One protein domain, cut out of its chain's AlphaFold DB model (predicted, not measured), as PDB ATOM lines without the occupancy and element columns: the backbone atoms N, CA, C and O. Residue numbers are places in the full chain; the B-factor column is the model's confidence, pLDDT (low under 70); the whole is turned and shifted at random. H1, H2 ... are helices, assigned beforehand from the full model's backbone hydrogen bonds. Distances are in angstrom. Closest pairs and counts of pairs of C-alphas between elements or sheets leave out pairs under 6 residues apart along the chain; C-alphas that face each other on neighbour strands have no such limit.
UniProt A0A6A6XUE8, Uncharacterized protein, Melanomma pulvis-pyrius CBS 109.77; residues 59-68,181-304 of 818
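AT A GLANCE: This is residues 59 to 68 and 181 to 304 of the 818 residues of an uncharacterized protein of Melanomma pulvis-pyrius CBS 109.77 (UniProt A0A6A6XUE8). One long helix, H6, makes the longest axis of a loose, all-helix model, and the shorter parts are set along it with few contacts. H2 crosses H6 steeply near its last residues and leads away from it to the small H3, while H4 and H5 form a corner along the earlier part of H6, and H1 lies beside H6 without touching it. The printed part has 134 residues with six named helices, H1 to H6 in that order, and no named strand. It is loose, with a radius of gyration of the C-alphas of 20.0 A, and elongated, spanning 63 by 37 by 26 A.

HOW THE PARTS SIT: H1, residues 60 to 68, touches no helix but is near H6, residues 263 to 303, with 5 pairs of C-alphas within 10 A. H2, residues 195 to 214, touches H6 at a steep tilt of 62 degrees, opposite ways; H2 touches H6 with its residues 198 to 205 alone, and H6 touches H2 with its residues 294 to 298 alone, the closest C-alphas, of Val 198 and Ala 298, being 6.0 A apart. H3, residues 218 to 221, is close to H2 but not clearly touching, the closest C-alphas being those of Val 211 and Arg 218, 7.6 A apart. H4, residues 234 to 244, touches residues 276 to 280 of H6 at a steep tilt of 63 degrees, opposite ways, closest at the C-alphas of Met 238 and Lys 276, 7.3 A apart. H4 and H5, residues 247 to 255, only just touch, with 3 pairs of C-alphas within 8 A, and only at the corner by their link; they are about perpendicular at 85 degrees, and their closest C-alphas, of Leu 242 and Thr 248, are 5.6 A apart. H5 and H6 are close but not clearly touching, at a shallow tilt of 24 degrees, opposite ways, with the closest C-alphas, of Asn 254 and Leu 265, 7.4 A apart. H2 is apart from H4 and H5. In H1, H2, H4, H5 and H6 every O i to N i+4 pair is within hydrogen-bond range; H3 is too short for such a pair.

IN THESE COORDINATES: H1 begins at C-alpha 60 (318.457, 323.971, 292.784). H2 is 27.9 A long, H4 15.1 A and H6 59.9 A. H6 runs from C-alpha 263 (285.554, 354.067, 282.278) to C-alpha 303 (338.951, 330.668, 296.151).

THE WHOLE: The C-alphas of Asn 257 and Ala 304, the two farthest apart, are 64.3 A apart. Residues 69 to 180 are not printed, and C-alphas 68 and 181 are 19.0 A apart across this cut. The link from H3 to H4 is long, with 12 residues. Residues 182 to 187 stand free. The mean pLDDT of the printed part is 78.9, and 43 residues are under 70, among them 182 to 195 and 207 to 232.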
ATOM      1  N   CYS A  59     322.148 324.097 289.507       91.12
ATOM      2  CA  CYS A  59     321.828 323.888 290.919       91.12
ATOM      3  C   CYS A  59     320.358 324.197 291.226       91.12
ATOM      4  O   CYS A  59     319.737 324.995 290.530       91.12
ATOM      5  N   ALA A  60     319.829 323.683 292.343       91.69
ATOM      6  CA  ALA A  60     318.457 323.971 292.784       91.69
ATOM      7  C   ALA A  60     318.152 325.480 292.892       91.69
ATOM      8  O   ALA A  60     317.065 325.917 292.536       91.69
ATOM      9  N   ALA A  61     319.124 326.292 293.326       91.38
ATOM     10  CA  ALA A  61     318.975 327.749 293.335       91.38
ATOM     11  C   ALA A  61     318.948 328.366 291.919       91.38
ATOM     12  O   ALA A  61     318.112 329.219 291.659       91.38
ATOM     13  N   CYS A  62     319.799 327.897 290.993       91.25
ATOM     14  CA  CYS A  62     319.793 328.294 289.582       91.25
ATOM     15  C   CYS A  62     318.406 327.975 288.957       91.25
ATOM     16  O   CYS A  62     317.822 328.847 288.323       91.25
ATOM     17  N   ILE A  63     317.843 326.789 289.235       92.50
ATOM     18  CA  ILE A  63     316.492 326.375 288.801       92.50
ATOM     19  C   ILE A  63     315.407 327.277 289.403       92.50
ATOM     20  O   ILE A  63     314.577 327.801 288.671       92.50
ATOM     21  N   GLY A  64     315.430 327.517 290.718       94.94
ATOM     22  CA  GLY A  64     314.424 328.356 291.376       94.94
ATOM     23  C   GLY A  64     314.423 329.807 290.882       94.94
ATOM     24  O   GLY A  64     313.359 330.411 290.757       94.94
ATOM     25  N   THR A  65     315.596 330.366 290.562       93.00
ATOM     26  CA  THR A  65     315.701 331.684 289.921       93.00
ATOM     27  C   THR A  65     315.072 331.677 288.527       93.00
ATOM     28  O   THR A  65     314.306 332.587 288.218       93.00
ATOM     29  N   ASP A  66     315.331 330.646 287.716       92.44
ATOM     30  CA  ASP A  66     314.761 330.523 286.365       92.44
ATOM     31  C   ASP A  66     313.244 330.335 286.392       92.44
ATOM     32  O   ASP A  66     312.529 330.984 285.636       92.44
ATOM     33  N   GLU A  67     312.730 329.501 287.297       95.50
ATOM     34  CA  GLU A  67     311.289 329.319 287.495       95.50
ATOM     35  C   GLU A  67     310.617 330.624 287.935       95.50
ATOM     36  O   GLU A  67     309.542 330.971 287.444       95.50
ATOM     37  N   ALA A  68     311.250 331.373 288.843       95.81
ATOM     38  CA  ALA A  68     310.746 332.669 289.279       95.81
ATOM     39  C   ALA A  68     310.765 333.702 288.143       95.81
ATOM     40  O   ALA A  68     309.823 334.485 288.033       95.81
ATOM     41  N   LEU A 181     316.245 342.395 275.544       79.81
ATOM     42  CA  LEU A 181     316.826 342.475 274.197       79.81
ATOM     43  C   LEU A 181     318.355 342.279 274.256       79.81
ATOM     44  O   LEU A 181     319.102 343.154 274.683       79.81
ATOM     45  N   SER A 182     318.797 341.080 273.880       53.66
ATOM     46  CA  SER A 182     320.194 340.658 273.739       53.66
ATOM     47  C   SER A 182     321.169 340.870 274.908       53.66
ATOM     48  O   SER A 182     322.365 340.686 274.693       53.66
ATOM     49  N   SER A 183     320.711 341.039 276.157       51.97
ATOM     50  CA  SER A 183     321.574 340.707 277.318       51.97
ATOM     51  C   SER A 183     322.070 339.245 277.227       51.97
ATOM     52  O   SER A 183     323.111 338.875 277.746       51.97
ATOM     53  N   CYS A 184     321.363 338.391 276.475       44.59
ATOM     54  CA  CYS A 184     321.787 337.018 276.195       44.59
ATOM     55  C   CYS A 184     322.791 336.848 275.036       44.59
ATOM     56  O   CYS A 184     323.340 335.757 274.920       44.59
ATOM     57  N   ALA A 185     323.002 337.830 274.148       44.47
ATOM     58  CA  ALA A 185     323.638 337.544 272.854       44.47
ATOM     59  C   ALA A 185     325.144 337.822 272.793       44.47
ATOM     60  O   ALA A 185     325.841 337.112 272.077       44.47
ATOM     61  N   VAL A 186     325.673 338.815 273.511       44.16
ATOM     62  CA  VAL A 186     327.112 339.125 273.464       44.16
ATOM     63  C   VAL A 186     327.524 339.772 274.791       44.16
ATOM     64  O   VAL A 186     327.187 340.925 275.035       44.16
ATOM     65  N   GLY A 187     328.223 339.036 275.658       48.81
ATOM     66  CA  GLY A 187     329.014 339.642 276.742       48.81
ATOM     67  C   GLY A 187     328.556 339.442 278.194       48.81
ATOM     68  O   GLY A 187     329.383 339.578 279.082       48.81
ATOM     69  N   ASP A 188     327.327 339.024 278.518       45.34
ATOM     70  CA  ASP A 188     326.951 338.889 279.952       45.34
ATOM     71  C   ASP A 188     327.548 337.645 280.650       45.34
ATOM     72  O   ASP A 188     327.539 337.528 281.881       45.34
ATOM     73  N   ALA A 189     328.117 336.716 279.872       48.19
ATOM     74  CA  ALA A 189     328.990 335.650 280.374       48.19
ATOM     75  C   ALA A 189     330.453 336.113 280.556       48.19
ATOM     76  O   ALA A 189     331.236 335.434 281.240       48.19
ATOM     77  N   GLU A 190     330.807 337.277 280.010       52.28
ATOM     78  CA  GLU A 190     332.091 337.960 280.158       52.28
ATOM     79  C   GLU A 190     332.104 338.620 281.543       52.28
ATOM     80  O   GLU A 190     331.961 339.819 281.743       52.28
ATOM     81  N   GLY A 191     332.163 337.778 282.575       56.53
ATOM     82  CA  GLY A 191     332.502 338.259 283.907       56.53
ATOM     83  C   GLY A 191     333.927 338.796 283.914       56.53
ATOM     84  O   GLY A 191     334.606 338.725 282.896       56.53
ATOM     85  N   PRO A 192     334.396 339.287 285.067       60.12
ATOM     86  CA  PRO A 192     335.410 340.317 285.082       60.12
ATOM     87  C   PRO A 192     336.615 339.960 284.219       60.12
ATOM     88  O   PRO A 192     337.273 338.947 284.476       60.12
ATOM     89  N   ALA A 193     336.848 340.766 283.182       59.62
ATOM     90  CA  ALA A 193     337.815 340.482 282.123       59.62
ATOM     91  C   ALA A 193     339.250 340.456 282.675       59.62
ATOM     92  O   ALA A 193     340.152 339.838 282.110       59.62
ATOM     93  N   ASN A 194     339.464 341.115 283.815       65.62
ATOM     94  CA  ASN A 194     340.746 341.221 284.490       65.62
ATOM     95  C   ASN A 194     340.582 341.336 286.020       65.62
ATOM     96  O   ASN A 194     339.474 341.396 286.561       65.62
ATOM     97  N   PHE A 195     341.704 341.303 286.742       66.94
ATOM     98  CA  PHE A 195     341.716 341.383 288.207       66.94
ATOM     99  C   PHE A 195     341.330 342.778 288.717       66.94
ATOM    100  O   PHE A 195     340.769 342.895 289.804       66.94
ATOM    101  N   GLU A 196     341.576 343.823 287.931       71.50
ATOM    102  CA  GLU A 196     341.203 345.199 288.239       71.50
ATOM    103  C   GLU A 196     339.678 345.344 288.332       71.50
ATOM    104  O   GLU A 196     339.165 345.938 289.279       71.50
ATOM    105  N   GLU A 197     338.935 344.714 287.423       68.69
ATOM    106  CA  GLU A 197     337.475 344.682 287.461       68.69
ATOM    107  C   GLU A 197     336.957 343.900 288.681       68.69
ATOM    108  O   GLU A 197     335.979 344.296 289.317       68.69
ATOM    109  N   VAL A 198     337.648 342.826 289.091       69.38
ATOM    110  CA  VAL A 198     337.345 342.121 290.351       69.38
ATOM    111  C   VAL A 198     337.501 343.058 291.556       69.38
ATOM    112  O   VAL A 198     336.636 343.065 292.441       69.38
ATOM    113  N   ASP A 199     338.562 343.863 291.589       73.25
ATOM    114  CA  ASP A 199     338.812 344.844 292.649       73.25
ATOM    115  C   ASP A 199     337.772 345.976 292.647       73.25
ATOM    116  O   ASP A 199     337.315 346.408 293.713       73.25
ATOM    117  N   GLU A 200     337.330 346.432 291.474       76.56
ATOM    118  CA  GLU A 200     336.244 347.406 291.333       76.56
ATOM    119  C   GLU A 200     334.907 346.853 291.829       76.56
ATOM    120  O   GLU A 200     334.216 347.511 292.621       76.56
ATOM    121  N   ILE A 201     334.568 345.620 291.442       70.75
ATOM    122  CA  ILE A 201     333.394 344.903 291.947       70.75
ATOM    123  C   ILE A 201     333.473 344.841 293.474       70.75
ATOM    124  O   ILE A 201     332.528 345.226 294.161       70.75
ATOM    125  N   GLU A 202     334.607 344.440 294.048       71.00
ATOM    126  CA  GLU A 202     334.783 344.407 295.501       71.00
ATOM    127  C   GLU A 202     334.632 345.774 296.165       71.00
ATOM    128  O   GLU A 202     333.997 345.882 297.222       71.00
ATOM    129  N   LYS A 203     335.204 346.821 295.574       75.75
ATOM    130  CA  LYS A 203     335.095 348.188 296.081       75.75
ATOM    131  C   LYS A 203     333.634 348.625 296.128       75.75
ATOM    132  O   LYS A 203     333.202 349.154 297.155       75.75
ATOM    133  N   HIS A 204     332.855 348.322 295.092       69.56
ATOM    134  CA  HIS A 204     331.415 348.579 295.061       69.56
ATOM    135  C   HIS A 204     330.640 347.752 296.085       69.56
ATOM    136  O   HIS A 204     329.717 348.265 296.716       69.56
ATOM    137  N   LEU A 205     331.032 346.506 296.337       70.31
ATOM    138  CA  LEU A 205     330.388 345.680 297.360       70.31
ATOM    139  C   LEU A 205     330.671 346.164 298.769       70.31
ATOM    140  O   LEU A 205     329.747 346.243 299.575       70.31
ATOM    141  N   ARG A 206     331.918 346.538 299.065       70.06
ATOM    142  CA  ARG A 206     332.289 347.153 300.347       70.06
ATOM    143  C   ARG A 206     331.562 348.476 300.541       70.06
ATOM    144  O   ARG A 206     331.111 348.771 301.645       70.06
ATOM    145  N   TYR A 207     331.424 349.248 299.468       68.25
ATOM    146  CA  TYR A 207     330.633 350.463 299.457       68.25
ATOM    147  C   TYR A 207     329.161 350.164 299.781       68.25
ATOM    148  O   TYR A 207     328.672 350.672 300.787       68.25
ATOM    149  N   ASN A 208     328.490 349.278 299.037       63.97
ATOM    150  CA  ASN A 208     327.075 348.939 299.237       63.97
ATOM    151  C   ASN A 208     326.830 348.387 300.644       63.97
ATOM    152  O   ASN A 208     325.943 348.854 301.355       63.97
ATOM    153  N   ALA A 209     327.677 347.465 301.092       64.25
ATOM    154  CA  ALA A 209     327.705 346.960 302.457       64.25
ATOM    155  C   ALA A 209     327.779 348.074 303.510       64.25
ATOM    156  O   ALA A 209     327.032 348.054 304.487       64.25
ATOM    157  N   ASN A 210     328.667 349.054 303.323       63.47
ATOM    158  CA  ASN A 210     328.784 350.199 304.223       63.47
ATOM    159  C   ASN A 210     327.555 351.116 304.159       63.47
ATOM    160  O   ASN A 210     327.165 351.642 305.199       63.47
ATOM    161  N   VAL A 211     326.925 351.290 302.991       62.06
ATOM    162  CA  VAL A 211     325.668 352.049 302.861       62.06
ATOM    163  C   VAL A 211     324.557 351.392 303.680       62.06
ATOM    164  O   VAL A 211     323.897 352.072 304.464       62.06
ATOM    165  N   TYR A 212     324.383 350.073 303.549       55.38
ATOM    166  CA  TYR A 212     323.345 349.328 304.265       55.38
ATOM    167  C   TYR A 212     323.608 349.230 305.771       55.38
ATOM    168  O   TYR A 212     322.672 349.357 306.557       55.38
ATOM    169  N   ASN A 213     324.862 349.039 306.188       60.06
ATOM    170  CA  ASN A 213     325.199 348.834 307.599       60.06
ATOM    171  C   ASN A 213     325.321 350.137 308.401       60.06
ATOM    172  O   ASN A 213     324.992 350.145 309.584       60.06
ATOM    173  N   ASN A 214     325.795 351.229 307.791       66.50
ATOM    174  CA  ASN A 214     326.126 352.457 308.527       66.50
ATOM    175  C   ASN A 214     325.092 353.583 308.352       66.50
ATOM    176  O   ASN A 214     325.273 354.653 308.927       66.50
ATOM    177  N   GLY A 215     324.036 353.386 307.549       54.00
ATOM    178  CA  GLY A 215     322.964 354.376 307.360       54.00
ATOM    179  C   GLY A 215     323.429 355.721 306.780       54.00
ATOM    180  O   GLY A 215     322.744 356.733 306.928       54.00
ATOM    181  N   ILE A 216     324.608 355.759 306.149       54.75
ATOM    182  CA  ILE A 216     325.193 356.983 305.590       54.75
ATOM    183  C   ILE A 216     324.268 357.519 304.487       54.75
ATOM    184  O   ILE A 216     323.799 356.772 303.627       54.75
ATOM    185  N   LYS A 217     324.003 358.834 304.504       61.00
ATOM    186  CA  LYS A 217     323.104 359.500 303.547       61.00
ATOM    187  C   LYS A 217     323.566 359.244 302.102       61.00
ATOM    188  O   LYS A 217     324.703 359.563 301.751       61.00
ATOM    189  N   ARG A 218     322.657 358.737 301.250       50.25
ATOM    190  CA  ARG A 218     322.886 358.379 299.826       50.25
ATOM    191  C   ARG A 218     323.593 359.465 298.991       50.25
ATOM    192  O   ARG A 218     324.233 359.144 297.996       50.25
ATOM    193  N   GLN A 219     323.509 360.736 299.388       54.47
ATOM    194  CA  GLN A 219     324.083 361.878 298.665       54.47
ATOM    195  C   GLN A 219     325.619 361.906 298.625       54.47
ATOM    196  O   GLN A 219     326.175 362.149 297.562       54.47
ATOM    197  N   VAL A 220     326.312 361.583 299.725       52.66
ATOM    198  CA  VAL A 220     327.798 361.514 299.770       52.66
ATOM    199  C   VAL A 220     328.325 360.297 298.998       52.66
ATOM    200  O   VAL A 220     329.489 360.199 298.613       52.66
ATOM    201  N   LEU A 221     327.434 359.339 298.779       45.59
ATOM    202  CA  LEU A 221     327.735 358.027 298.260       45.59
ATOM    203  C   LEU A 221     327.551 357.976 296.729       45.59
ATOM    204  O   LEU A 221     328.279 357.226 296.082       45.59
ATOM    205  N   LYS A 222     326.696 358.815 296.119       51.50
ATOM    206  CA  LYS A 222     326.558 358.939 294.646       51.50
ATOM    207  C   LYS A 222     327.887 359.194 293.915       51.50
ATOM    208  O   LYS A 222     328.039 358.791 292.768       51.50
ATOM    209  N   THR A 223     328.870 359.796 294.581       51.19
ATOM    210  CA  THR A 223     330.223 360.036 294.051       51.19
ATOM    211  C   THR A 223     331.063 358.769 293.849       51.19
ATOM    212  O   THR A 223     332.003 358.803 293.064       51.19
ATOM    213  N   TYR A 224     330.729 357.653 294.512       44.56
ATOM    214  CA  TYR A 224     331.502 356.401 294.468       44.56
ATOM    215  C   TYR A 224     330.814 355.257 293.705       44.56
ATOM    216  O   TYR A 224     331.435 354.218 293.520       44.56
ATOM    217  N   ALA A 225     329.556 355.426 293.281       43.06
ATOM    218  CA  ALA A 225     328.743 354.386 292.639       43.06
ATOM    219  C   ALA A 225     328.436 354.694 291.167       43.06
ATOM    220  O   ALA A 225     327.324 354.461 290.699       43.06
ATOM    221  N   LYS A 226     329.409 355.221 290.421       51.34
ATOM    222  CA  LYS A 226     329.310 355.259 288.959       51.34
ATOM    223  C   LYS A 226     329.714 353.894 288.407       51.34
ATOM    224  O   LYS A 226     330.784 353.753 287.827       51.34
ATOM    225  N   ILE A 227     328.872 352.882 288.616       49.69
ATOM    226  CA  ILE A 227     328.991 351.651 287.830       49.69
ATOM    227  C   ILE A 227     328.572 352.035 286.417       49.69
ATOM    228  O   ILE A 227     327.402 352.339 286.184       49.69
ATOM    229  N   ARG A 228     329.522 352.033 285.478       52.97
ATOM    230  CA  ARG A 228     329.247 352.305 284.061       52.97
ATOM    231  C   ARG A 228     328.227 351.334 283.449       52.97
ATOM    232  O   ARG A 228     327.731 351.660 282.383       52.97
ATOM    233  N   ASP A 229     327.830 350.266 284.144       51.34
ATOM    234  CA  ASP A 229     326.877 349.252 283.660       51.34
ATOM    235  C   ASP A 229     325.516 349.240 284.378       51.34
ATOM    236  O   ASP A 229     324.633 348.479 283.993       51.34
ATOM    237  N   ALA A 230     325.315 350.044 285.433       54.47
ATOM    238  CA  ALA A 230     324.061 350.021 286.210       54.47
ATOM    239  C   ALA A 230     323.053 351.115 285.818       54.47
ATOM    240  O   ALA A 230     321.887 351.023 286.199       54.47
ATOM    241  N   ASP A 231     323.474 352.129 285.057       64.88
ATOM    242  CA  ASP A 231     322.568 353.176 284.568       64.88
ATOM    243  C   ASP A 231     321.780 352.653 283.358       64.88
ATOM    244  O   ASP A 231     322.085 352.986 282.209       64.88
ATOM    245  N   VAL A 232     320.801 351.784 283.616       68.44
ATOM    246  CA  VAL A 232     319.705 351.522 282.679       68.44
ATOM    247  C   VAL A 232     318.784 352.734 282.746       68.44
ATOM    248  O   VAL A 232     318.253 353.064 283.807       68.44
ATOM    249  N   ASP A 233     318.620 353.420 281.621       81.38
ATOM    250  CA  ASP A 233     317.642 354.495 281.504       81.38
ATOM    251  C   ASP A 233     316.246 353.863 281.422       81.38
ATOM    252  O   ASP A 233     315.796 353.455 280.351       81.38
ATOM    253  N   PHE A 234     315.609 353.680 282.584       83.81
ATOM    254  CA  PHE A 234     314.336 352.964 282.699       83.81
ATOM    255  C   PHE A 234     313.238 353.571 281.830       83.81
ATOM    256  O   PHE A 234     312.355 352.837 281.399       83.81
ATOM    257  N   GLU A 235     313.270 354.878 281.573       85.00
ATOM    258  CA  GLU A 235     312.260 355.541 280.749       85.00
ATOM    259  C   GLU A 235     312.441 355.178 279.276       85.00
ATOM    260  O   GLU A 235     311.497 354.701 278.648       85.00
ATOM    261  N   ILE A 236     313.668 355.298 278.757       87.50
ATOM    262  CA  ILE A 236     313.994 354.920 277.374       87.50
ATOM    263  C   ILE A 236     313.734 353.429 277.145       87.50
ATOM    264  O   ILE A 236     313.136 353.046 276.138       87.50
ATOM    265  N   GLU A 237     314.157 352.582 278.083       89.75
ATOM    266  CA  GLU A 237     313.992 351.136 277.964       89.75
ATOM    267  C   GLU A 237     312.520 350.723 278.069       89.75
ATOM    268  O   GLU A 237     312.050 349.883 277.303       89.75
ATOM    269  N   MET A 238     311.750 351.363 278.955       95.00
ATOM    270  CA  MET A 238     310.305 351.160 279.026       95.00
ATOM    271  C   MET A 238     309.618 351.586 277.728       95.00
ATOM    272  O   MET A 238     308.756 350.863 277.230       95.00
ATOM    273  N   ASP A 239     309.994 352.729 277.157       93.69
ATOM    274  CA  ASP A 239     309.434 353.198 275.892       93.69
ATOM    275  C   ASP A 239     309.763 352.236 274.747       93.69
ATOM    276  O   ASP A 239     308.869 351.899 273.966       93.69
ATOM    277  N   ARG A 240     310.999 351.723 274.676       94.81
ATOM    278  CA  ARG A 240     311.398 350.676 273.724       94.81
ATOM    279  C   ARG A 240     310.529 349.429 273.881       94.81
ATOM    280  O   ARG A 240     309.880 349.021 272.921       94.81
ATOM    281  N   ILE A 241     310.444 348.876 275.092       95.62
ATOM    282  CA  ILE A 241     309.664 347.662 275.376       95.62
ATOM    283  C   ILE A 241     308.189 347.863 275.012       95.62
ATOM    284  O   ILE A 241     307.581 347.011 274.367       95.62
ATOM    285  N   LEU A 242     307.587 348.996 275.378       96.56
ATOM    286  CA  LEU A 242     306.184 349.274 275.063       96.56
ATOM    287  C   LEU A 242     305.943 349.531 273.573       96.56
ATOM    288  O   LEU A 242     304.848 349.230 273.088       96.56
ATOM    289  N   ASN A 243     306.927 350.064 272.846       95.06
ATOM    290  CA  ASN A 243     306.876 350.186 271.390       95.06
ATOM    291  C   ASN A 243     306.945 348.809 270.717       95.06
ATOM    292  O   ASN A 243     306.096 348.515 269.876       95.06
ATOM    293  N   ASP A 244     307.868 347.943 271.135       93.50
ATOM    294  CA  ASP A 244     308.042 346.589 270.584       93.50
ATOM    295  C   ASP A 244     306.829 345.693 270.887       93.50
ATOM    296  O   ASP A 244     306.354 344.931 270.040       93.50
ATOM    297  N   LEU A 245     306.238 345.856 272.075       94.88
ATOM    298  CA  LEU A 245     304.952 345.257 272.439       94.88
ATOM    299  C   LEU A 245     303.751 346.002 271.820       94.88
ATOM    300  O   LEU A 245     302.608 345.661 272.105       94.88
ATOM    301  N   LYS A 246     303.942 347.030 270.986       95.56
ATOM    302  CA  LYS A 246     302.866 347.818 270.339       95.56
ATOM    303  C   LYS A 246     301.860 348.460 271.316       95.56
ATOM    304  O   LYS A 246     300.790 348.922 270.910       95.56
ATOM    305  N   VAL A 247     302.178 348.538 272.609       96.12
ATOM    306  CA  VAL A 247     301.338 349.160 273.649       96.12
ATOM    307  C   VAL A 247     301.315 350.679 273.489       96.12
ATOM    308  O   VAL A 247     300.284 351.323 273.720       96.12
ATOM    309  N   THR A 248     302.417 351.268 273.025       96.25
ATOM    310  CA  THR A 248     302.482 352.701 272.720       96.25
ATOM    311  C   THR A 248     301.528 353.079 271.587       96.25
ATOM    312  O   THR A 248     300.837 354.095 271.678       96.25
ATOM    313  N   ASP A 249     301.408 352.249 270.550       94.56
ATOM    314  CA  ASP A 249     300.492 352.497 269.430       94.56
ATOM    315  C   ASP A 249     299.025 352.392 269.852       94.56
ATOM    316  O   ASP A 249     298.194 353.207 269.439       94.56
ATOM    317  N   LEU A 250     298.703 351.439 270.733       94.62
ATOM    318  CA  LEU A 250     297.387 351.343 271.373       94.62
ATOM    319  C   LEU A 250     297.073 352.602 272.188       94.62
ATOM    320  O   LEU A 250     295.998 353.190 272.056       94.62
ATOM    321  N   SER A 251     298.041 353.069 272.974       95.88
ATOM    322  CA  SER A 251     297.906 354.288 273.774       95.88
ATOM    323  C   SER A 251     297.680 355.517 272.887       95.88
ATOM    324  O   SER A 251     296.737 356.279 273.109       95.88
ATOM    325  N   LYS A 252     298.460 355.669 271.808       95.31
ATOM    326  CA  LYS A 252     298.310 356.751 270.822       95.31
ATOM    327  C   LYS A 252     296.936 356.724 270.147       95.31
ATOM    328  O   LYS A 252     296.313 357.778 270.018       95.31
ATOM    329  N   ARG A 253     296.420 355.553 269.754       94.06
ATOM    330  CA  ARG A 253     295.075 355.423 269.157       94.06
ATOM    331  C   ARG A 253     293.966 355.868 270.104       94.06
ATOM    332  O   ARG A 253     293.046 356.566 269.675       94.06
ATOM    333  N   ASN A 254     294.097 355.548 271.388       93.38
ATOM    334  CA  ASN A 254     293.119 355.926 272.402       93.38
ATOM    335  C   ASN A 254     293.100 357.430 272.725       93.38
ATOM    336  O   ASN A 254     292.050 357.950 273.089       93.38
ATOM    337  N   THR A 255     294.199 358.164 272.514       89.25
ATOM    338  CA  THR A 255     294.235 359.629 272.734       89.25
ATOM    339  C   THR A 255     293.574 360.466 271.628       89.25
ATOM    340  O   THR A 255     293.124 361.577 271.887       89.25
ATOM    341  N   LYS A 256     293.460 359.960 270.390       81.50
ATOM    342  CA  LYS A 256     293.025 360.745 269.210       81.50
ATOM    343  C   LYS A 256     291.497 360.864 269.035       81.50
ATOM    344  O   LYS A 256     291.010 360.860 267.906       81.50
ATOM    345  N   ASN A 257     290.723 360.939 270.121       77.75
ATOM    346  CA  ASN A 257     289.244 361.024 270.146       77.75
ATOM    347  C   ASN A 257     288.464 359.868 269.473       77.75
ATOM    348  O   ASN A 257     287.237 359.860 269.534       77.75
ATOM    349  N   LYS A 258     289.140 358.889 268.857       82.12
ATOM    350  CA  LYS A 258     288.528 357.761 268.128       82.12
ATOM    351  C   LYS A 258     288.606 356.411 268.859       82.12
ATOM    352  O   LYS A 258     288.146 355.419 268.305       82.12
ATOM    353  N   GLY A 259     289.211 356.355 270.046       90.06
ATOM    354  CA  GLY A 259     289.415 355.110 270.796       90.06
ATOM    355  C   GLY A 259     288.528 354.969 272.034       90.06
ATOM    356  O   GLY A 259     287.442 355.545 272.110       90.06
ATOM    357  N   LEU A 260     289.004 354.191 273.009       93.56
ATOM    358  CA  LEU A 260     288.326 353.950 274.286       93.56
ATOM    359  C   LEU A 260     287.991 355.264 275.006       93.56
ATOM    360  O   LEU A 260     288.806 356.183 275.059       93.56
ATOM    361  N   GLN A 261     286.802 355.339 275.611       95.06
ATOM    362  CA  GLN A 261     286.340 356.521 276.347       95.06
ATOM    363  C   GLN A 261     285.845 356.188 277.760       95.06
ATOM    364  O   GLN A 261     285.463 355.056 278.087       95.06
ATOM    365  N   GLY A 262     285.842 357.205 278.625       94.25
ATOM    366  CA  GLY A 262     285.274 357.135 279.970       94.25
ATOM    367  C   GLY A 262     285.921 356.056 280.842       94.25
ATOM    368  O   GLY A 262     287.130 356.056 281.067       94.25
ATOM    369  N   LYS A 263     285.104 355.133 281.363       96.38
ATOM    370  CA  LYS A 263     285.554 354.067 282.278       96.38
ATOM    371  C   LYS A 263     286.509 353.072 281.606       96.38
ATOM    372  O   LYS A 263     287.435 352.602 282.255       96.38
ATOM    373  N   SER A 264     286.307 352.789 280.317       95.19
ATOM    374  CA  SER A 264     287.143 351.845 279.563       95.19
ATOM    375  C   SER A 264     288.566 352.373 279.353       95.19
ATOM    376  O   SER A 264     289.522 351.643 279.592       95.19
ATOM    377  N   LEU A 265     288.715 353.666 279.034       95.56
ATOM    378  CA  LEU A 265     290.019 354.329 278.920       95.56
ATOM    379  C   LEU A 265     290.779 354.324 280.248       95.56
ATOM    380  O   LEU A 265     291.962 353.997 280.275       95.56
ATOM    381  N   LYS A 266     290.094 354.639 281.357       96.44
ATOM    382  CA  LYS A 266     290.696 354.582 282.698       96.44
ATOM    383  C   LYS A 266     291.154 353.166 283.050       96.44
ATOM    384  O   LYS A 266     292.248 352.995 283.569       96.44
ATOM    385  N   SER A 267     290.343 352.157 282.724       96.69
ATOM    386  CA  SER A 267     290.714 350.751 282.910       96.69
ATOM    387  C   SER A 267     291.928 350.365 282.063       96.69
ATOM    388  O   SER A 267     292.818 349.688 282.565       96.69
ATOM    389  N   PHE A 268     291.997 350.808 280.804       96.75
ATOM    390  CA  PHE A 268     293.152 350.589 279.930       96.75
ATOM    391  C   PHE A 268     294.422 351.233 280.497       96.75
ATOM    392  O   PHE A 268     295.440 350.561 280.625       96.75
ATOM    393  N   GLN A 269     294.356 352.504 280.902       96.75
ATOM    394  CA  GLN A 269     295.491 353.213 281.502       96.75
ATOM    395  C   GLN A 269     295.973 352.541 282.793       96.75
ATOM    396  O   GLN A 269     297.178 352.409 282.989       96.75
ATOM    397  N   ALA A 270     295.050 352.063 283.634       97.56
ATOM    398  CA  ALA A 270     295.389 351.306 284.835       97.56
ATOM    399  C   ALA A 270     296.114 349.991 284.499       97.56
ATOM    400  O   ALA A 270     297.157 349.712 285.079       97.56
ATOM    401  N   MET A 271     295.631 349.227 283.512       97.62
ATOM    402  CA  MET A 271     296.303 347.996 283.068       97.62
ATOM    403  C   MET A 271     297.698 348.267 282.493       97.62
ATOM    404  O   MET A 271     298.630 347.523 282.783       97.62
ATOM    405  N   VAL A 272     297.867 349.342 281.716       97.38
ATOM    406  CA  VAL A 272     299.182 349.750 281.193       97.38
ATOM    407  C   VAL A 272     300.122 350.158 282.331       97.38
ATOM    408  O   VAL A 272     301.296 349.801 282.300       97.38
ATOM    409  N   ALA A 273     299.634 350.863 283.353       96.69
ATOM    410  CA  ALA A 273     300.437 351.215 284.524       96.69
ATOM    411  C   ALA A 273     300.864 349.974 285.330       96.69
ATOM    412  O   ALA A 273     302.024 349.871 285.723       96.69
ATOM    413  N   GLU A 274     299.965 349.004 285.520       97.25
ATOM    414  CA  GLU A 274     300.293 347.717 286.149       97.25
ATOM    415  C   GLU A 274     301.335 346.932 285.339       97.25
ATOM    416  O   GLU A 274     302.280 346.396 285.914       97.25
ATOM    417  N   LEU A 275     301.199 346.898 284.008       97.56
ATOM    418  CA  LEU A 275     302.174 346.271 283.114       97.56
ATOM    419  C   LEU A 275     303.558 346.923 283.255       97.56
ATOM    420  O   LEU A 275     304.547 346.214 283.427       97.56
ATOM    421  N   LYS A 276     303.623 348.263 283.232       96.00
ATOM    422  CA  LYS A 276     304.868 349.018 283.446       96.00
ATOM    423  C   LYS A 276     305.529 348.631 284.769       96.00
ATOM    424  O   LYS A 276     306.726 348.369 284.791       96.00
ATOM    425  N   ALA A 277     304.758 348.549 285.853       94.12
ATOM    426  CA  ALA A 277     305.283 348.178 287.166       94.12
ATOM    427  C   ALA A 277     305.880 346.757 287.187       94.12
ATOM    428  O   ALA A 277     306.953 346.564 287.753       94.12
ATOM    429  N   LEU A 278     305.230 345.781 286.539       96.31
ATOM    430  CA  LEU A 278     305.757 344.414 286.436       96.31
ATOM    431  C   LEU A 278     307.047 344.337 285.613       96.31
ATOM    432  O   LEU A 278     307.965 343.619 286.000       96.31
ATOM    433  N   ILE A 279     307.129 345.084 284.509       95.75
ATOM    434  CA  ILE A 279     308.342 345.150 283.679       95.75
ATOM    435  C   ILE A 279     309.499 345.761 284.480       95.75
ATOM    436  O   ILE A 279     310.597 345.213 284.472       95.75
ATOM    437  N   VAL A 280     309.261 346.854 285.219       92.06
ATOM    438  CA  VAL A 280     310.291 347.462 286.081       92.06
ATOM    439  C   VAL A 280     310.775 346.474 287.140       92.06
ATOM    440  O   VAL A 280     311.981 346.324 287.317       92.06
ATOM    441  N   GLU A 281     309.862 345.783 287.826       91.12
ATOM    442  CA  GLU A 281     310.228 344.797 288.846       91.12
ATOM    443  C   GLU A 281     311.065 343.650 288.259       91.12
ATOM    444  O   GLU A 281     312.056 343.237 288.864       91.12
ATOM    445  N   ASP A 282     310.717 343.158 287.067       95.44
ATOM    446  CA  ASP A 282     311.490 342.113 286.396       95.44
ATOM    447  C   ASP A 282     312.894 342.591 286.000       95.44
ATOM    448  O   ASP A 282     313.875 341.920 286.320       95.44
ATOM    449  N   LEU A 283     313.013 343.783 285.403       90.50
ATOM    450  CA  LEU A 283     314.306 344.395 285.070       90.50
ATOM    451  C   LEU A 283     315.186 344.575 286.316       90.50
ATOM    452  O   LEU A 283     316.374 344.245 286.293       90.50
ATOM    453  N   LEU A 284     314.608 345.048 287.423       86.94
ATOM    454  CA  LEU A 284     315.320 345.206 288.694       86.94
ATOM    455  C   LEU A 284     315.787 343.865 289.260       86.94
ATOM    456  O   LEU A 284     316.919 343.757 289.738       86.94
ATOM    457  N   GLN A 285     314.936 342.840 289.211       89.31
ATOM    458  CA  GLN A 285     315.266 341.525 289.743       89.31
ATOM    459  C   GLN A 285     316.341 340.828 288.897       89.31
ATOM    460  O   GLN A 285     317.275 340.272 289.470       89.31
ATOM    461  N   VAL A 286     316.283 340.931 287.566       90.19
ATOM    462  CA  VAL A 286     317.337 340.422 286.672       90.19
ATOM    463  C   VAL A 286     318.667 341.123 286.948       90.19
ATOM    464  O   VAL A 286     319.672 340.452 287.174       90.19
ATOM    465  N   LYS A 287     318.680 342.457 287.063       84.88
ATOM    466  CA  LYS A 287     319.910 343.206 287.386       84.88
ATOM    467  C   LYS A 287     320.472 342.865 288.765       84.88
ATOM    468  O   LYS A 287     321.688 342.810 288.951       84.88
ATOM    469  N   LYS A 288     319.607 342.595 289.741       84.75
ATOM    470  CA  LYS A 288     320.017 342.106 291.062       84.75
ATOM    471  C   LYS A 288     320.650 340.715 290.978       84.75
ATOM    472  O   LYS A 288     321.688 340.499 291.604       84.75
ATOM    473  N   ASP A 289     320.062 339.804 290.207       87.75
ATOM    474  CA  ASP A 289     320.574 338.444 290.013       87.75
ATOM    475  C   ASP A 289     321.917 338.444 289.258       87.75
ATOM    476  O   ASP A 289     322.834 337.698 289.622       87.75
ATOM    477  N   GLU A 290     322.084 339.323 288.265       85.62
ATOM    478  CA  GLU A 290     323.362 339.575 287.586       85.62
ATOM    479  C   GLU A 290     324.431 340.070 288.566       85.62
ATOM    480  O   GLU A 290     325.530 339.511 288.626       85.62
ATOM    481  N   LEU A 291     324.119 341.094 289.368       81.12
ATOM    482  CA  LEU A 291     325.055 341.644 290.346       81.12
ATOM    483  C   LEU A 291     325.466 340.579 291.365       81.12
ATOM    484  O   LEU A 291     326.652 340.426 291.653       81.12
ATOM    485  N   GLU A 292     324.512 339.807 291.885       85.56
ATOM    486  CA  GLU A 292     324.804 338.728 292.825       85.56
ATOM    487  C   GLU A 292     325.662 337.629 292.177       85.56
ATOM    488  O   GLU A 292     326.590 337.108 292.800       85.56
ATOM    489  N   THR A 293     325.421 337.318 290.903       87.69
ATOM    490  CA  THR A 293     326.253 336.389 290.131       87.69
ATOM    491  C   THR A 293     327.686 336.908 289.995       87.69
ATOM    492  O   THR A 293     328.625 336.156 290.270       87.69
ATOM    493  N   ARG A 294     327.882 338.198 289.688       83.44
ATOM    494  CA  ARG A 294     329.214 338.833 289.648       83.44
ATOM    495  C   ARG A 294     329.918 338.766 291.003       83.44
ATOM    496  O   ARG A 294     331.081 338.368 291.071       83.44
ATOM    497  N   MET A 295     329.212 339.059 292.100       83.81
ATOM    498  CA  MET A 295     329.748 338.928 293.468       83.81
ATOM    499  C   MET A 295     330.261 337.520 293.753       83.81
ATOM    500  O   MET A 295     331.344 337.322 294.314       83.81
ATOM    501  N   ARG A 296     329.439 336.532 293.406       89.06
ATOM    502  CA  ARG A 296     329.719 335.126 293.648       89.06
ATOM    503  C   ARG A 296     330.887 334.638 292.800       89.06
ATOM    504  O   ARG A 296     331.765 333.969 293.342       89.06
ATOM    505  N   ARG A 297     330.945 335.034 291.524       86.44
ATOM    506  CA  ARG A 297     332.065 334.763 290.611       86.44
ATOM    507  C   ARG A 297     333.371 335.348 291.141       86.44
ATOM    508  O   ARG A 297     334.346 334.616 291.249       86.44
ATOM    509  N   ALA A 298     333.378 336.608 291.580       83.69
ATOM    510  CA  ALA A 298     334.545 337.214 292.229       83.69
ATOM    511  C   ALA A 298     334.983 336.417 293.474       83.69
ATOM    512  O   ALA A 298     336.165 336.143 293.675       83.69
ATOM    513  N   GLY A 299     334.022 335.967 294.290       87.12
ATOM    514  CA  GLY A 299     334.286 335.054 295.405       87.12
ATOM    515  C   GLY A 299     334.924 333.733 294.985       87.12
ATOM    516  O   GLY A 299     335.852 333.270 295.647       87.12
ATOM    517  N   TYR A 300     334.452 333.144 293.888       90.44
ATOM    518  CA  TYR A 300     335.019 331.924 293.326       90.44
ATOM    519  C   TYR A 300     336.448 332.138 292.819       90.44
ATOM    520  O   TYR A 300     337.314 331.328 293.142       90.44
ATOM    521  N   LEU A 301     336.720 333.239 292.113       86.81
ATOM    522  CA  LEU A 301     338.046 333.572 291.579       86.81
ATOM    523  C   LEU A 301     339.113 333.730 292.671       86.81
ATOM    524  O   LEU A 301     340.254 333.340 292.466       86.81
ATOM    525  N   ARG A 302     338.747 334.227 293.862       86.50
ATOM    526  CA  ARG A 302     339.654 334.243 295.028       86.50
ATOM    527  C   ARG A 302     339.906 332.855 295.612       86.50
ATOM    528  O   ARG A 302     340.943 332.599 296.223       86.50
ATOM    529  N   TYR A 303     338.909 331.983 295.528       89.56
ATOM    530  CA  TYR A 303     338.951 330.668 296.151       89.56
ATOM    531  C   TYR A 303     339.660 329.622 295.289       89.56
ATOM    532  O   TYR A 303     340.390 328.789 295.846       89.56
ATOM    533  N   ALA A 304     339.397 329.644 293.982       90.50
ATOM    534  CA  ALA A 304     339.980 328.777 292.973       90.50
ATOM    535  C   ALA A 304     341.353 329.300 292.536       90.50
ATOM    536  O   ALA A 304     341.660 330.479 292.675       90.50
TER     537      ALA A 304